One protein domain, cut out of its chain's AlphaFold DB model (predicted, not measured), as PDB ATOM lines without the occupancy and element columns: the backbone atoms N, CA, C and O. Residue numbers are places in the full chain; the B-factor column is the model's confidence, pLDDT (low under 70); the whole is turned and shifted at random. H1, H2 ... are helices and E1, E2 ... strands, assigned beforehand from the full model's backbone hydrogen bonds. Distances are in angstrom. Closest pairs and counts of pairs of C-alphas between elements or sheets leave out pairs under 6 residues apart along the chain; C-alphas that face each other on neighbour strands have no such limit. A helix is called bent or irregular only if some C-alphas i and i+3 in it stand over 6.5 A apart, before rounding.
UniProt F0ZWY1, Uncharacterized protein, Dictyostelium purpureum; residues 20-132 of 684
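What this domain is: This is residues 20 to 132 of the 684 residues of an uncharacterized protein of Dictyostelium purpureum (UniProt F0ZWY1). The chain is wound in stacked turns, a small solenoid whose two walls are the parallel sheets E1 E2 E4 E6 and E3 E5 E7, with the strands alternating between the walls from E2 on. H1 and the stretch of residues 34 to 59 cover the end of the stack at E1 and E3, while E6 and E7 lie at the other end. The printed part has 113 residues, with one named helix and seven named strands in the order E1 H1 E2 E3 E4 E5 E6 E7. Its class is mostly strand, though under half of the residues are in named elements. It is compact, with a radius of gyration of the C-alphas of 13.5 A and spans of 39 by 33 by 24 A.

Where its parts are: E1, residues 23 to 25, begins at C-alpha 23 at (8.036, 49.721, 25.436). H1 follows at residues 28 to 33, 10.4 A long, and is irregular: C-alphas 29 and 32 are 7.5 A apart. E2 is residues 60 to 64, 12.8 A. E3 is residues 74 to 79, 16.4 A, and E4 residues 83 to 91, 18.5 A. E5 is residues 104 to 109, 16.0 A. E6, the longest strand, is residues 113 to 122, 22.8 A, beginning at C-alpha 113 at (-7.864, 50.188, 11.673). E7, residues 125 to 129, spans 12.8 A and ends at C-alpha 129 at (-1.833, 46.150, 1.029).

How they stand to each other: The sheet E1 E2 E4 E6 is twisted, with edge strands E1 and E6. E1 and E2 are parallel, with N 24 and O 60 2.8 A apart, within hydrogen-bond range. They form a strand-helix-strand unit with H1, two parallel neighbour strands with a helix between, and its crossover is right-handed. E2 and E4 are parallel, with N 61 to O 87 at 2.8 A. E4 and E6 are parallel, with N 88 to O 118 at 2.8 A; E4 bends by 94 degrees at residue 86 and E6 by 85 degrees at residue 117. In the other sheet, E5 is the inner strand. It is parallel to E3, with N 105 to O 74 at 2.8 A, and to E7, with N 127 to O 106 at 2.9 A. Residues 41 to 42 pair, parallel, with residues 76 to 77 of E3. Between the sheets, E2 and E3 are apart, for instance, as are E6 and E7. H1 only grazes the sheet E3 E5 E7, with its residues 31 to 33; the closest C-alphas of H1 and E3, Ile 31 and Thr 74, are 6.9 A apart. In H1, 0 of 2 O i to N i+4 pairs and 2 of 3 O i to N i+3 pairs are within hydrogen-bond range.

The domain as a whole: The two C-alphas farthest apart, those of Asn 20 and Tyr 99, are 41.4 A apart. The printed part has no cut. The links H1 to E2 and E4 to E5 are long. Mean pLDDT of the printed part is 77.6; 27 residues are under 70, among them 94 to 103 and 110 to 114.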
ATOM      1  N   ASN A  20      -0.584  52.052  31.693       61.59
ATOM      2  CA  ASN A  20       0.702  51.406  31.446       61.59
ATOM      3  C   ASN A  20       0.948  51.461  29.935       61.59
ATOM      4  O   ASN A  20       0.317  50.715  29.193       61.59
ATOM      5  N   CYS A  21       1.798  52.382  29.493       69.19
ATOM      6  CA  CYS A  21       2.414  52.321  28.173       69.19
ATOM      7  C   CYS A  21       3.738  51.580  28.347       69.19
ATOM      8  O   CYS A  21       4.649  52.120  28.981       69.19
ATOM      9  N   ASP A  22       3.827  50.354  27.837       84.75
ATOM     10  CA  ASP A  22       5.075  49.597  27.852       84.75
ATOM     11  C   ASP A  22       5.841  49.823  26.539       84.75
ATOM     12  O   ASP A  22       5.254  50.031  25.473       84.75
ATOM     13  N   ILE A  23       7.174  49.783  26.620       90.06
ATOM     14  CA  ILE A  23       8.036  49.721  25.436       90.06
ATOM     15  C   ILE A  23       8.223  48.245  25.090       90.06
ATOM     16  O   ILE A  23       8.743  47.473  25.900       90.06
ATOM     17  N   VAL A  24       7.807  47.854  23.889       91.50
ATOM     18  CA  VAL A  24       7.880  46.477  23.398       91.50
ATOM     19  C   VAL A  24       8.850  46.398  22.220       91.50
ATOM     20  O   VAL A  24       8.662  47.044  21.189       91.50
ATOM     21  N   GLU A  25       9.900  45.588  22.375       93.31
ATOM     22  CA  GLU A  25      11.004  45.468  21.415       93.31
ATOM     23  C   GLU A  25      10.958  44.144  20.639       93.31
ATOM     24  O   GLU A  25      10.674  43.077  21.198       93.31
ATOM     25  N   PHE A  26      11.278  44.197  19.344       92.00
ATOM     26  CA  PHE A  26      11.431  43.010  18.503       92.00
ATOM     27  C   PHE A  26      12.676  42.196  18.890       92.00
ATOM     28  O   PHE A  26      13.760  42.735  19.108       92.00
ATOM     29  N   ASN A  27      12.543  40.871  18.943       91.44
ATOM     30  CA  ASN A  27      13.652  39.976  19.239       91.44
ATOM     31  C   ASN A  27      14.479  39.682  17.975       91.44
ATOM     32  O   ASN A  27      14.180  38.763  17.213       91.44
ATOM     33  N   ASN A  28      15.590  40.393  17.797       87.12
ATOM     34  CA  ASN A  28      16.486  40.202  16.650       87.12
ATOM     35  C   ASN A  28      17.041  38.772  16.498       87.12
ATOM     36  O   ASN A  28      17.484  38.412  15.409       87.12
ATOM     37  N   SER A  29      16.992  37.922  17.534       85.69
ATOM     38  CA  SER A  29      17.463  36.534  17.432       85.69
ATOM     39  C   SER A  29      16.596  35.646  16.533       85.69
ATOM     40  O   SER A  29      17.016  34.536  16.213       85.69
ATOM     41  N   VAL A  30      15.377  36.066  16.172       86.69
ATOM     42  CA  VAL A  30      14.476  35.269  15.316       86.69
ATOM     43  C   VAL A  30      14.600  35.600  13.826       86.69
ATOM     44  O   VAL A  30      13.938  34.965  13.010       86.69
ATOM     45  N   ILE A  31      15.455  36.555  13.445       81.25
ATOM     46  CA  ILE A  31      15.475  37.104  12.082       81.25
ATOM     47  C   ILE A  31      15.861  36.089  10.997       81.25
ATOM     48  O   ILE A  31      15.274  36.111   9.916       81.25
ATOM     49  N   ASP A  32      16.753  35.137  11.297       77.62
ATOM     50  CA  ASP A  32      17.161  34.075  10.359       77.62
ATOM     51  C   ASP A  32      15.974  33.194   9.915       77.62
ATOM     52  O   ASP A  32      16.031  32.510   8.890       77.62
ATOM     53  N   GLN A  33      14.872  33.217  10.671       79.62
ATOM     54  CA  GLN A  33      13.643  32.493  10.353       79.62
ATOM     55  C   GLN A  33      12.755  33.260   9.361       79.62
ATOM     56  O   GLN A  33      11.866  32.664   8.755       79.62
ATOM     57  N   CYS A  34      13.016  34.552   9.150       81.00
ATOM     58  CA  CYS A  34      12.127  35.503   8.479       81.00
ATOM     59  C   CYS A  34      12.691  35.974   7.136       81.00
ATOM     60  O   CYS A  34      12.633  37.149   6.788       81.00
ATOM     61  N   THR A  35      13.255  35.032   6.381       71.75
ATOM     62  CA  THR A  35      14.135  35.279   5.227       71.75
ATOM     63  C   THR A  35      13.434  35.274   3.869       71.75
ATOM     64  O   THR A  35      14.078  35.495   2.844       71.75
ATOM     65  N   THR A  36      12.125  34.999   3.810       70.50
ATOM     66  CA  THR A  36      11.380  34.966   2.538       70.50
ATOM     67  C   THR A  36       9.949  35.465   2.689       70.50
ATOM     68  O   THR A  36       9.334  35.313   3.741       70.50
ATOM     69  N   TYR A  37       9.376  35.982   1.597       67.75
ATOM     70  CA  TYR A  37       7.971  36.402   1.540       67.75
ATOM     71  C   TYR A  37       6.987  35.279   1.923       67.75
ATOM     72  O   TYR A  37       5.902  35.544   2.435       67.75
ATOM     73  N   PHE A  38       7.364  34.015   1.693       74.56
ATOM     74  CA  PHE A  38       6.548  32.846   2.034       74.56
ATOM     75  C   PHE A  38       6.673  32.416   3.498       74.56
ATOM     76  O   PHE A  38       5.802  31.700   3.986       74.56
ATOM     77  N   ASN A  39       7.720  32.858   4.194       83.19
ATOM     78  CA  ASN A  39       7.920  32.602   5.615       83.19
ATOM     79  C   ASN A  39       8.235  33.912   6.363       83.19
ATOM     80  O   ASN A  39       9.364  34.096   6.820       83.19
ATOM     81  N   PRO A  40       7.278  34.857   6.429       85.62
ATOM     82  CA  PRO A  40       7.474  36.108   7.144       85.62
ATOM     83  C   PRO A  40       7.395  35.893   8.662       85.62
ATOM     84  O   PRO A  40       6.694  35.001   9.143       85.62
ATOM     85  N   CYS A  41       8.048  36.769   9.422       87.94
ATOM     86  CA  CYS A  41       7.812  36.900  10.859       87.94
ATOM     87  C   CYS A  41       6.398  37.447  11.082       87.94
ATOM     88  O   CYS A  41       6.139  38.615  10.782       87.94
ATOM     89  N   ASP A  42       5.500  36.622  11.621       86.38
ATOM     90  CA  ASP A  42       4.195  37.079  12.095       86.38
ATOM     91  C   ASP A  42       4.364  37.811  13.430       86.38
ATOM     92  O   ASP A  42       4.711  37.212  14.451       86.38
ATOM     93  N   LEU A  43       4.113  39.117  13.417       86.81
ATOM     94  CA  LEU A  43       4.277  39.992  14.574       86.81
ATOM     95  C   LEU A  43       3.217  39.765  15.666       86.81
ATOM     96  O   LEU A  43       3.316  40.332  16.752       86.81
ATOM     97  N   LEU A  44       2.249  38.871  15.446       83.81
ATOM     98  CA  LEU A  44       1.347  38.381  16.492       83.81
ATOM     99  C   LEU A  44       1.924  37.217  17.303       83.81
ATOM    100  O   LEU A  44       1.380  36.863  18.354       83.81
ATOM    101  N   TYR A  45       3.009  36.589  16.852       87.50
ATOM    102  CA  TYR A  45       3.595  35.464  17.570       87.50
ATOM    103  C   TYR A  45       4.424  35.948  18.764       87.50
ATOM    104  O   TYR A  45       5.419  36.642  18.593       87.50
ATOM    105  N   LYS A  46       4.076  35.525  19.992       85.12
ATOM    106  CA  LYS A  46       4.792  35.922  21.227       85.12
ATOM    107  C   LYS A  46       6.311  35.773  21.122       85.12
ATOM    108  O   LYS A  46       7.029  36.629  21.615       85.12
ATOM    109  N   GLY A  47       6.788  34.713  20.469       86.75
ATOM    110  CA  GLY A  47       8.217  34.409  20.379       86.75
ATOM    111  C   GLY A  47       9.044  35.365  19.513       86.75
ATOM    112  O   GLY A  47      10.268  35.270  19.561       86.75
ATOM    113  N   VAL A  48       8.423  36.275  18.747       89.62
ATOM    114  CA  VAL A  48       9.154  37.309  17.985       89.62
ATOM    115  C   VAL A  48       9.478  38.553  18.814       89.62
ATOM    116  O   VAL A  48      10.212  39.415  18.342       89.62
ATOM    117  N   TRP A  49       8.967  38.656  20.042       92.56
ATOM    118  CA  TRP A  49       9.144  39.819  20.914       92.56
ATOM    119  C   TRP A  49      10.070  39.512  22.089       92.56
ATOM    120  O   TRP A  49      10.099  38.391  22.613       92.56
ATOM    121  N   VAL A  50      10.803  40.524  22.553       91.50
ATOM    122  CA  VAL A  50      11.602  40.425  23.778       91.50
ATOM    123  C   VAL A  50      10.677  40.090  24.955       91.50
ATOM    124  O   VAL A  50       9.556  40.588  25.075       91.50
ATOM    125  N   ASN A  51      11.117  39.174  25.822       90.75
ATOM    126  CA  ASN A  51      10.343  38.671  26.965       90.75
ATOM    127  C   ASN A  51       8.984  38.026  26.614       90.75
ATOM    128  O   ASN A  51       8.157  37.839  27.502       90.75
ATOM    129  N   ASN A  52       8.748  37.647  25.352       89.81
ATOM    130  CA  ASN A  52       7.477  37.084  24.878       89.81
ATOM    131  C   ASN A  52       6.250  37.998  25.098       89.81
ATOM    132  O   ASN A  52       5.124  37.506  25.256       89.81
ATOM    133  N   THR A  53       6.464  39.319  25.128       89.38
ATOM    134  CA  THR A  53       5.413  40.325  25.350       89.38
ATOM    135  C   THR A  53       4.906  40.830  24.004       89.38
ATOM    136  O   THR A  53       5.640  41.498  23.292       89.38
ATOM    137  N   ILE A  54       3.670  40.491  23.626       87.12
ATOM    138  CA  ILE A  54       3.060  41.028  22.396       87.12
ATOM    139  C   ILE A  54       2.641  42.481  22.651       87.12
ATOM    140  O   ILE A  54       2.012  42.714  23.686       87.12
ATOM    141  N   PRO A  55       2.894  43.413  21.714       87.44
ATOM    142  CA  PRO A  55       2.373  44.768  21.787       87.44
ATOM    143  C   PRO A  55       0.856  44.802  21.942       87.44
ATOM    144  O   PRO A  55       0.107  44.202  21.168       87.44
ATOM    145  N   THR A  56       0.401  45.555  22.925       85.56
ATOM    146  CA  THR A  56      -0.997  45.858  23.187       85.56
ATOM    147  C   THR A  56      -1.330  47.294  22.782       85.56
ATOM    148  O   THR A  56      -0.531  48.022  22.189       85.56
ATOM    149  N   LYS A  57      -2.579  47.696  23.016       82.44
ATOM    150  CA  LYS A  57      -3.068  49.020  22.644       82.44
ATOM    151  C   LYS A  57      -2.356  50.103  23.469       82.44
ATOM    152  O   LYS A  57      -2.366  50.030  24.689       82.44
ATOM    153  N   HIS A  58      -1.880  51.147  22.790       81.94
ATOM    154  CA  HIS A  58      -1.119  52.287  23.320       81.94
ATOM    155  C   HIS A  58       0.328  52.000  23.736       81.94
ATOM    156  O   HIS A  58       0.963  52.897  24.287       81.94
ATOM    157  N   ASP A  59       0.861  50.820  23.425       86.94
ATOM    158  CA  ASP A  59       2.285  50.547  23.624       86.94
ATOM    159  C   ASP A  59       3.158  51.325  22.628       86.94
ATOM    160  O   ASP A  59       2.697  51.765  21.562       86.94
ATOM    161  N   ASP A  60       4.426  51.484  23.003       87.06
ATOM    162  CA  ASP A  60       5.498  51.970  22.143       87.06
ATOM    163  C   ASP A  60       6.242  50.761  21.564       87.06
ATOM    164  O   ASP A  60       6.828  49.965  22.294       87.06
ATOM    165  N   VAL A  61       6.210  50.598  20.244       89.25
ATOM    166  CA  VAL A  61       6.776  49.431  19.557       89.25
ATOM    167  C   VAL A  61       8.064  49.817  18.844       89.25
ATOM    168  O   VAL A  61       8.072  50.743  18.032       89.25
ATOM    169  N   ILE A  62       9.147  49.085  19.109       91.56
ATOM    170  CA  ILE A  62      10.455  49.310  18.486       91.56
ATOM    171  C   ILE A  62      10.916  48.043  17.759       91.56
ATOM    172  O   ILE A  62      11.043  46.969  18.348       91.56
ATOM    173  N   ILE A  63      11.200  48.187  16.466       89.75
ATOM    174  CA  ILE A  63      11.804  47.162  15.614       89.75
ATOM    175  C   ILE A  63      13.107  47.740  15.054       89.75
ATOM    176  O   ILE A  63      13.081  48.575  14.152       89.75
ATOM    177  N   ASP A  64      14.249  47.332  15.608       88.81
ATOM    178  CA  ASP A  64      15.557  47.912  15.277       88.81
ATOM    179  C   ASP A  64      16.539  46.864  14.734       88.81
ATOM    180  O   ASP A  64      17.084  46.036  15.465       88.81
ATOM    181  N   PHE A  65      16.803  46.951  13.434       85.00
ATOM    182  CA  PHE A  65      17.772  46.156  12.685       85.00
ATOM    183  C   PHE A  65      19.049  46.932  12.335       85.00
ATOM    184  O   PHE A  65      19.864  46.438  11.556       85.00
ATOM    185  N   SER A  66      19.270  48.121  12.906       81.75
ATOM    186  CA  SER A  66      20.436  48.971  12.609       81.75
ATOM    187  C   SER A  66      21.781  48.283  12.853       81.75
ATOM    188  O   SER A  66      22.763  48.585  12.179       81.75
ATOM    189  N   GLN A  67      21.827  47.348  13.806       80.12
ATOM    190  CA  GLN A  67      23.031  46.600  14.177       80.12
ATOM    191  C   GLN A  67      23.233  45.318  13.351       80.12
ATOM    192  O   GLN A  67      24.242  44.629  13.519       80.12
ATOM    193  N   LEU A  68      22.282  44.954  12.482       74.81
ATOM    194  CA  LEU A  68      22.356  43.719  11.710       74.81
ATOM    195  C   LEU A  68      23.143  43.932  10.419       74.81
ATOM    196  O   LEU A  68      22.736  44.653   9.512       74.81
ATOM    197  N   ASN A  69      24.285  43.257  10.343       63.69
ATOM    198  CA  ASN A  69      25.260  43.370   9.262       63.69
ATOM    199  C   ASN A  69      25.075  42.241   8.224       63.69
ATOM    200  O   ASN A  69      26.030  41.558   7.854       63.69
ATOM    201  N   GLN A  70      23.826  41.955   7.838       62.72
ATOM    202  CA  GLN A  70      23.464  40.803   7.003       62.72
ATOM    203  C   GLN A  70      22.760  41.229   5.708       62.72
ATOM    204  O   GLN A  70      21.959  42.156   5.701       62.72
ATOM    205  N   SER A  71      23.021  40.500   4.618       62.16
ATOM    206  CA  SER A  71      22.452  40.736   3.283       62.16
ATOM    207  C   SER A  71      21.105  40.030   3.040       62.16
ATOM    208  O   SER A  71      20.763  39.724   1.898       62.16
ATOM    209  N   LEU A  72      20.382  39.661   4.100       65.62
ATOM    210  CA  LEU A  72      19.155  38.865   4.009       65.62
ATOM    211  C   LEU A  72      17.934  39.778   3.946       65.62
ATOM    212  O   LEU A  72      17.783  40.658   4.786       65.62
ATOM    213  N   ILE A  73      17.036  39.538   2.986       70.31
ATOM    214  CA  ILE A  73      15.752  40.243   2.927       70.31
ATOM    215  C   ILE A  73      14.840  39.682   4.023       70.31
ATOM    216  O   ILE A  73      14.415  38.529   3.969       70.31
ATOM    217  N   THR A  74      14.541  40.514   5.011       77.56
ATOM    218  CA  THR A  74      13.671  40.205   6.142       77.56
ATOM    219  C   THR A  74      12.244  40.623   5.827       77.56
ATOM    220  O   THR A  74      12.010  41.779   5.473       77.56
ATOM    221  N   TYR A  75      11.286  39.708   5.978       79.88
ATOM    222  CA  TYR A  75       9.862  39.982   5.769       79.88
ATOM    223  C   TYR A  75       9.121  39.949   7.102       79.88
ATOM    224  O   TYR A  75       9.039  38.903   7.747       79.88
ATOM    225  N   LEU A  76       8.560  41.087   7.502       84.31
ATOM    226  CA  LEU A  76       7.714  41.198   8.688       84.31
ATOM    227  C   LEU A  76       6.262  41.405   8.276       84.31
ATOM    228  O   LEU A  76       5.993  42.149   7.328       84.31
ATOM    229  N   ILE A  77       5.336  40.764   8.989       83.69
ATOM    230  CA  ILE A  77       3.915  40.880   8.691       83.69
ATOM    231  C   ILE A  77       3.050  41.101   9.932       83.69
ATOM    232  O   ILE A  77       3.179  40.396  10.929       83.69
ATOM    233  N   PHE A  78       2.124  42.054   9.829       82.38
ATOM    234  CA  PHE A  78       0.956  42.161  10.706       82.38
ATOM    235  C   PHE A  78      -0.296  41.753   9.924       82.38
ATOM    236  O   PHE A  78      -0.534  42.291   8.840       82.38
ATOM    237  N   ARG A  79      -1.082  40.807  10.460       77.44
ATOM    238  CA  ARG A  79      -2.348  40.341   9.867       77.44
ATOM    239  C   ARG A  79      -3.519  40.494  10.831       77.44
ATOM    240  O   ARG A  79      -3.372  40.226  12.015       77.44
ATOM    241  N   ASP A  80      -4.685  40.862  10.303       70.00
ATOM    242  CA  ASP A  80      -5.996  40.670  10.944       70.00
ATOM    243  C   ASP A  80      -6.151  41.262  12.369       70.00
ATOM    244  O   ASP A  80      -6.923  40.743  13.182       70.00
ATOM    245  N   GLN A  81      -5.439  42.351  12.701       68.44
ATOM    246  CA  GLN A  81      -5.561  43.051  13.989       68.44
ATOM    247  C   GLN A  81      -5.612  44.576  13.812       68.44
ATOM    248  O   GLN A  81      -4.906  45.122  12.965       68.44
ATOM    249  N   PRO A  82      -6.421  45.296  14.612       67.75
ATOM    250  CA  PRO A  82      -6.345  46.747  14.669       67.75
ATOM    251  C   PRO A  82      -5.037  47.163  15.353       67.75
ATOM    252  O   PRO A  82      -4.777  46.769  16.490       67.75
ATOM    253  N   LEU A  83      -4.224  47.980  14.687       72.62
ATOM    254  CA  LEU A  83      -3.018  48.545  15.287       72.62
ATOM    255  C   LEU A  83      -3.405  49.866  15.954       72.62
ATOM    256  O   LEU A  83      -3.814  50.814  15.293       72.62
ATOM    257  N   GLN A  84      -3.330  49.935  17.277       83.19
ATOM    258  CA  GLN A  84      -3.563  51.173  18.020       83.19
ATOM    259  C   GLN A  84      -2.357  51.414  18.914       83.19
ATOM    260  O   GLN A  84      -2.368  50.988  20.063       83.19
ATOM    261  N   TYR A  85      -1.317  52.049  18.380       83.62
ATOM    262  CA  TYR A  85      -0.041  52.233  19.076       83.62
ATOM    263  C   TYR A  85       0.211  53.699  19.397       83.62
ATOM    264  O   TYR A  85      -0.202  54.595  18.656       83.62
ATOM    265  N   ASN A  86       0.896  53.944  20.513       82.94
ATOM    266  CA  ASN A  86       1.359  55.288  20.821       82.94
ATOM    267  C   ASN A  86       2.539  55.655  19.913       82.94
ATOM    268  O   ASN A  86       2.531  56.709  19.279       82.94
ATOM    269  N   SER A  87       3.496  54.748  19.739       87.12
ATOM    270  CA  SER A  87       4.517  54.886  18.707       87.12
ATOM    271  C   SER A  87       4.877  53.551  18.066       87.12
ATOM    272  O   SER A  87       4.781  52.496  18.687       87.12
ATOM    273  N   LEU A  88       5.277  53.603  16.799       88.94
ATOM    274  CA  LEU A  88       5.870  52.496  16.064       88.94
ATOM    275  C   LEU A  88       7.141  53.017  15.397       88.94
ATOM    276  O   LEU A  88       7.083  53.838  14.482       88.94
ATOM    277  N   THR A  89       8.291  52.556  15.875       88.62
ATOM    278  CA  THR A  89       9.602  52.901  15.326       88.62
ATOM    279  C   THR A  89      10.203  51.685  14.650       88.62
ATOM    280  O   THR A  89      10.365  50.635  15.269       88.62
ATOM    281  N   PHE A  90      10.564  51.844  13.385       86.62
ATOM    282  CA  PHE A  90      11.222  50.829  12.591       86.62
ATOM    283  C   PHE A  90      12.524  51.385  12.026       86.62
ATOM    284  O   PHE A  90      12.534  52.384  11.303       86.62
ATOM    285  N   ILE A  91      13.627  50.714  12.340       86.12
ATOM    286  CA  ILE A  91      14.963  51.077  11.883       86.12
ATOM    287  C   ILE A  91      15.536  49.884  11.119       86.12
ATOM    288  O   ILE A  91      15.803  48.834  11.692       86.12
ATOM    289  N   GLY A  92      15.694  50.020   9.808       80.25
ATOM    290  CA  GLY A  92      16.373  49.050   8.961       80.25
ATOM    291  C   GLY A  92      17.892  49.193   9.034       80.25
ATOM    292  O   GLY A  92      18.427  50.228   9.448       80.25
ATOM    293  N   SER A  93      18.599  48.157   8.590       75.81
ATOM    294  CA  SER A  93      20.055  48.213   8.449       75.81
ATOM    295  C   SER A  93      20.442  49.257   7.386       75.81
ATOM    296  O   SER A  93      19.863  49.250   6.294       75.81
ATOM    297  N   PRO A  94      21.386  50.176   7.667       65.56
ATOM    298  CA  PRO A  94      21.912  51.081   6.654       65.56
ATOM    299  C   PRO A  94      22.684  50.243   5.629       65.56
ATOM    300  O   PRO A  94      23.796  49.795   5.897       65.56
ATOM    301  N   GLY A  95      22.072  49.978   4.472       60.62
ATOM    302  CA  GLY A  95      22.695  49.194   3.407       60.62
ATOM    303  C   GLY A  95      24.099  49.702   3.054       60.62
ATOM    304  O   GLY A  95      24.391  50.894   3.158       60.62
ATOM    305  N   ILE A  96      24.978  48.787   2.633       58.28
ATOM    306  CA  ILE A  96      26.398  49.073   2.356       58.28
ATOM    307  C   ILE A  96      26.562  50.023   1.147       58.28
ATOM    308  O   ILE A  96      27.565  50.727   1.063       58.28
ATOM    309  N   ASP A  97      25.549  50.128   0.275       57.25
ATOM    310  CA  ASP A  97      25.529  51.022  -0.887       57.25
ATOM    311  C   ASP A  97      24.236  51.849  -0.967       57.25
ATOM    312  O   ASP A  97      23.133  51.324  -0.824       57.25
ATOM    313  N   LYS A  98      24.363  53.136  -1.331       51.00
ATOM    314  CA  LYS A  98      23.249  54.102  -1.495       51.00
ATOM    315  C   LYS A  98      22.170  53.695  -2.517       51.00
ATOM    316  O   LYS A  98      21.144  54.362  -2.601       51.00
ATOM    317  N   TYR A  99      22.406  52.640  -3.296       49.19
ATOM    318  CA  TYR A  99      21.532  52.175  -4.375       49.19
ATOM    319  C   TYR A  99      21.188  50.676  -4.289       49.19
ATOM    320  O   TYR A  99      20.504  50.169  -5.177       49.19
ATOM    321  N   GLN A 100      21.640  49.948  -3.256       48.34
ATOM    322  CA  GLN A 100      21.360  48.514  -3.122       48.34
ATOM    323  C   GLN A 100      20.368  48.230  -1.990       48.34
ATOM    324  O   GLN A 100      20.684  48.381  -0.818       48.34
ATOM    325  N   GLN A 101      19.172  47.818  -2.422       54.28
ATOM    326  CA  GLN A 101      18.163  46.968  -1.776       54.28
ATOM    327  C   GLN A 101      17.990  47.090  -0.255       54.28
ATOM    328  O   GLN A 101      18.817  46.661   0.542       54.28
ATOM    329  N   TYR A 102      16.803  47.547   0.142       56.69
ATOM    330  CA  TYR A 102      16.295  47.385   1.496       56.69
ATOM    331  C   TYR A 102      16.279  45.909   1.895       56.69
ATOM    332  O   TYR A 102      15.451  45.133   1.417       56.69
ATOM    333  N   PHE A 103      17.159  45.530   2.820       64.94
ATOM    334  CA  PHE A 103      17.177  44.195   3.422       64.94
ATOM    335  C   PHE A 103      15.989  43.951   4.354       64.94
ATOM    336  O   PHE A 103      15.888  42.900   4.974       64.94
ATOM    337  N   THR A 104      15.059  44.893   4.488       72.31
ATOM    338  CA  THR A 104      13.873  44.698   5.312       72.31
ATOM    339  C   THR A 104      12.644  45.239   4.612       72.31
ATOM    340  O   THR A 104      12.601  46.398   4.202       72.31
ATOM    341  N   THR A 105      11.644  44.374   4.469       74.44
ATOM    342  CA  THR A 105      10.301  44.711   4.008       74.44
ATOM    343  C   THR A 105       9.326  44.515   5.162       74.44
ATOM    344  O   THR A 105       9.206  43.415   5.705       74.44
ATOM    345  N   PHE A 106       8.618  45.578   5.524       80.19
ATOM    346  CA  PHE A 106       7.513  45.514   6.471       80.19
ATOM    347  C   PHE A 106       6.202  45.604   5.709       80.19
ATOM    348  O   PHE A 106       5.960  46.589   5.011       80.19
ATOM    349  N   THR A 107       5.373  44.574   5.855       76.00
ATOM    350  CA  THR A 107       4.088  44.492   5.174       76.00
ATOM    351  C   THR A 107       2.956  44.479   6.187       76.00
ATOM    352  O   THR A 107       2.890  43.615   7.060       76.00
ATOM    353  N   ILE A 108       2.003  45.386   6.026       74.25
ATOM    354  CA  ILE A 108       0.720  45.311   6.721       74.25
ATOM    355  C   ILE A 108      -0.290  44.666   5.771       74.25
ATOM    356  O   ILE A 108      -0.465  45.146   4.651       74.25
ATOM    357  N   GLN A 109      -0.947  43.587   6.208       71.62
ATOM    358  CA  GLN A 109      -2.015  42.922   5.453       71.62
ATOM    359  C   GLN A 109      -3.294  42.833   6.294       71.62
ATOM    360  O   GLN A 109      -3.244  42.564   7.491       71.62
ATOM    361  N   ASN A 110      -4.455  43.027   5.667       64.75
ATOM    362  CA  ASN A 110      -5.777  42.720   6.244       64.75
ATOM    363  C   ASN A 110      -6.081  43.351   7.620       64.75
ATOM    364  O   ASN A 110      -6.853  42.803   8.405       64.75
ATOM    365  N   SER A 111      -5.466  44.483   7.948       63.47
ATOM    366  CA  SER A 111      -5.650  45.139   9.248       63.47
ATOM    367  C   SER A 111      -6.755  46.186   9.143       63.47
ATOM    368  O   SER A 111      -6.752  46.981   8.212       63.47
ATOM    369  N   SER A 112      -7.722  46.157  10.065       58.72
ATOM    370  CA  SER A 112      -8.967  46.913   9.911       58.72
ATOM    371  C   SER A 112      -8.853  48.377  10.349       58.72
ATOM    372  O   SER A 112      -9.387  49.236   9.682       58.72
ATOM    373  N   ILE A 113      -8.116  48.757  11.389       56.41
ATOM    374  CA  ILE A 113      -7.864  50.188  11.673       56.41
ATOM    375  C   ILE A 113      -6.471  50.316  12.240       56.41
ATOM    376  O   ILE A 113      -6.146  49.633  13.212       56.41
ATOM    377  N   ILE A 114      -5.686  51.222  11.675       66.56
ATOM    378  CA  ILE A 114      -4.371  51.560  12.199       66.56
ATOM    379  C   ILE A 114      -4.427  53.005  12.668       66.56
ATOM    380  O   ILE A 114      -4.533  53.912  11.851       66.56
ATOM    381  N   ASN A 115      -4.411  53.212  13.980       78.88
ATOM    382  CA  ASN A 115      -4.217  54.523  14.579       78.88
ATOM    383  C   ASN A 115      -2.852  54.529  15.267       78.88
ATOM    384  O   ASN A 115      -2.654  53.824  16.259       78.88
ATOM    385  N   ILE A 116      -1.911  55.284  14.713       80.56
ATOM    386  CA  ILE A 116      -0.556  55.405  15.246       80.56
ATOM    387  C   ILE A 116      -0.307  56.880  15.533       80.56
ATOM    388  O   ILE A 116      -0.370  57.694  14.613       80.56
ATOM    389  N   ASN A 117       0.017  57.245  16.779       82.38
ATOM    390  CA  ASN A 117       0.360  58.647  17.036       82.38
ATOM    391  C   ASN A 117       1.691  58.982  16.344       82.38
ATOM    392  O   ASN A 117       1.738  59.880  15.518       82.38
ATOM    393  N   ASN A 118       2.757  58.217  16.596       84.88
ATOM    394  CA  ASN A 118       4.066  58.461  15.976       84.88
ATOM    395  C   ASN A 118       4.562  57.245  15.186       84.88
ATOM    396  O   ASN A 118       4.890  56.222  15.783       84.88
ATOM    397  N   LEU A 119       4.659  57.360  13.861       86.81
ATOM    398  CA  LEU A 119       5.246  56.343  12.986       86.81
ATOM    399  C   LEU A 119       6.602  56.836  12.472       86.81
ATOM    400  O   LEU A 119       6.659  57.826  11.747       86.81
ATOM    401  N   ASN A 120       7.686  56.155  12.843       86.06
ATOM    402  CA  ASN A 120       9.042  56.473  12.397       86.06
ATOM    403  C   ASN A 120       9.634  55.295  11.617       86.06
ATOM    404  O   ASN A 120       9.730  54.195  12.153       86.06
ATOM    405  N   ILE A 121      10.027  55.519  10.366       83.75
ATOM    406  CA  ILE A 121      10.531  54.490   9.454       83.75
ATOM    407  C   ILE A 121      11.859  54.962   8.861       83.75
ATOM    408  O   ILE A 121      11.940  56.020   8.242       83.75
ATOM    409  N   THR A 122      12.923  54.184   9.028       83.06
ATOM    410  CA  THR A 122      14.242  54.510   8.468       83.06
ATOM    411  C   THR A 122      14.854  53.314   7.748       83.06
ATOM    412  O   THR A 122      14.968  52.254   8.347       83.06
ATOM    413  N   ASN A 123      15.319  53.483   6.505       78.00
ATOM    414  CA  ASN A 123      16.005  52.446   5.711       78.00
ATOM    415  C   ASN A 123      15.189  51.155   5.458       78.00
ATOM    416  O   ASN A 123      15.741  50.054   5.533       78.00
ATOM    417  N   ILE A 124      13.885  51.249   5.171       76.12
ATOM    418  CA  ILE A 124      13.001  50.073   4.987       76.12
ATOM    419  C   ILE A 124      12.176  50.190   3.704       76.12
ATOM    420  O   ILE A 124      11.899  51.289   3.227       76.12
ATOM    421  N   ASN A 125      11.740  49.045   3.173       76.06
ATOM    422  CA  ASN A 125      10.644  48.968   2.213       76.06
ATOM    423  C   ASN A 125       9.313  48.759   2.961       76.06
ATOM    424  O   ASN A 125       9.055  47.680   3.498       76.06
ATOM    425  N   PHE A 126       8.493  49.798   3.047       81.12
ATOM    426  CA  PHE A 126       7.224  49.801   3.769       81.12
ATOM    427  C   PHE A 126       6.066  49.616   2.788       81.12
ATOM    428  O   PHE A 126       5.825  50.477   1.941       81.12
ATOM    429  N   LEU A 127       5.363  48.487   2.898       79.62
ATOM    430  CA  LEU A 127       4.270  48.104   2.008       79.62
ATOM    431  C   LEU A 127       2.959  47.968   2.789       79.62
ATOM    432  O   LEU A 127       2.868  47.191   3.741       79.62
ATOM    433  N   ILE A 128       1.915  48.664   2.348       77.38
ATOM    434  CA  ILE A 128       0.560  48.480   2.880       77.38
ATOM    435  C   ILE A 128      -0.351  47.980   1.767       77.38
ATOM    436  O   ILE A 128      -0.588  48.697   0.797       77.38
ATOM    437  N   ASN A 129      -0.887  46.769   1.952       71.19
ATOM    438  CA  ASN A 129      -1.833  46.150   1.029       71.19
ATOM    439  C   ASN A 129      -3.102  45.702   1.781       71.19
ATOM    440  O   ASN A 129      -2.998  44.927   2.738       71.19
ATOM    441  N   PRO A 130      -4.310  46.111   1.356       62.72
ATOM    442  CA  PRO A 130      -5.559  45.595   1.899       62.72
ATOM    443  C   PRO A 130      -5.770  44.131   1.489       62.72
ATOM    444  O   PRO A 130      -5.045  43.603   0.634       62.72
ATOM    445  N   PRO A 131      -6.787  43.459   2.057       54.75
ATOM    446  CA  PRO A 131      -7.114  42.106   1.654       54.75
ATOM    447  C   PRO A 131      -7.409  42.022   0.164       54.75
ATOM    448  O   PRO A 131      -8.320  42.667  -0.354       54.75
ATOM    449  N   THR A 132      -6.683  41.138  -0.517       52.72
ATOM    450  CA  THR A 132      -7.069  40.624  -1.826       52.72
ATOM    451  C   THR A 132      -8.304  39.746  -1.648       52.72
ATOM    452  O   THR A 132      -8.236  38.519  -1.645       52.72
TER     453      THR A 132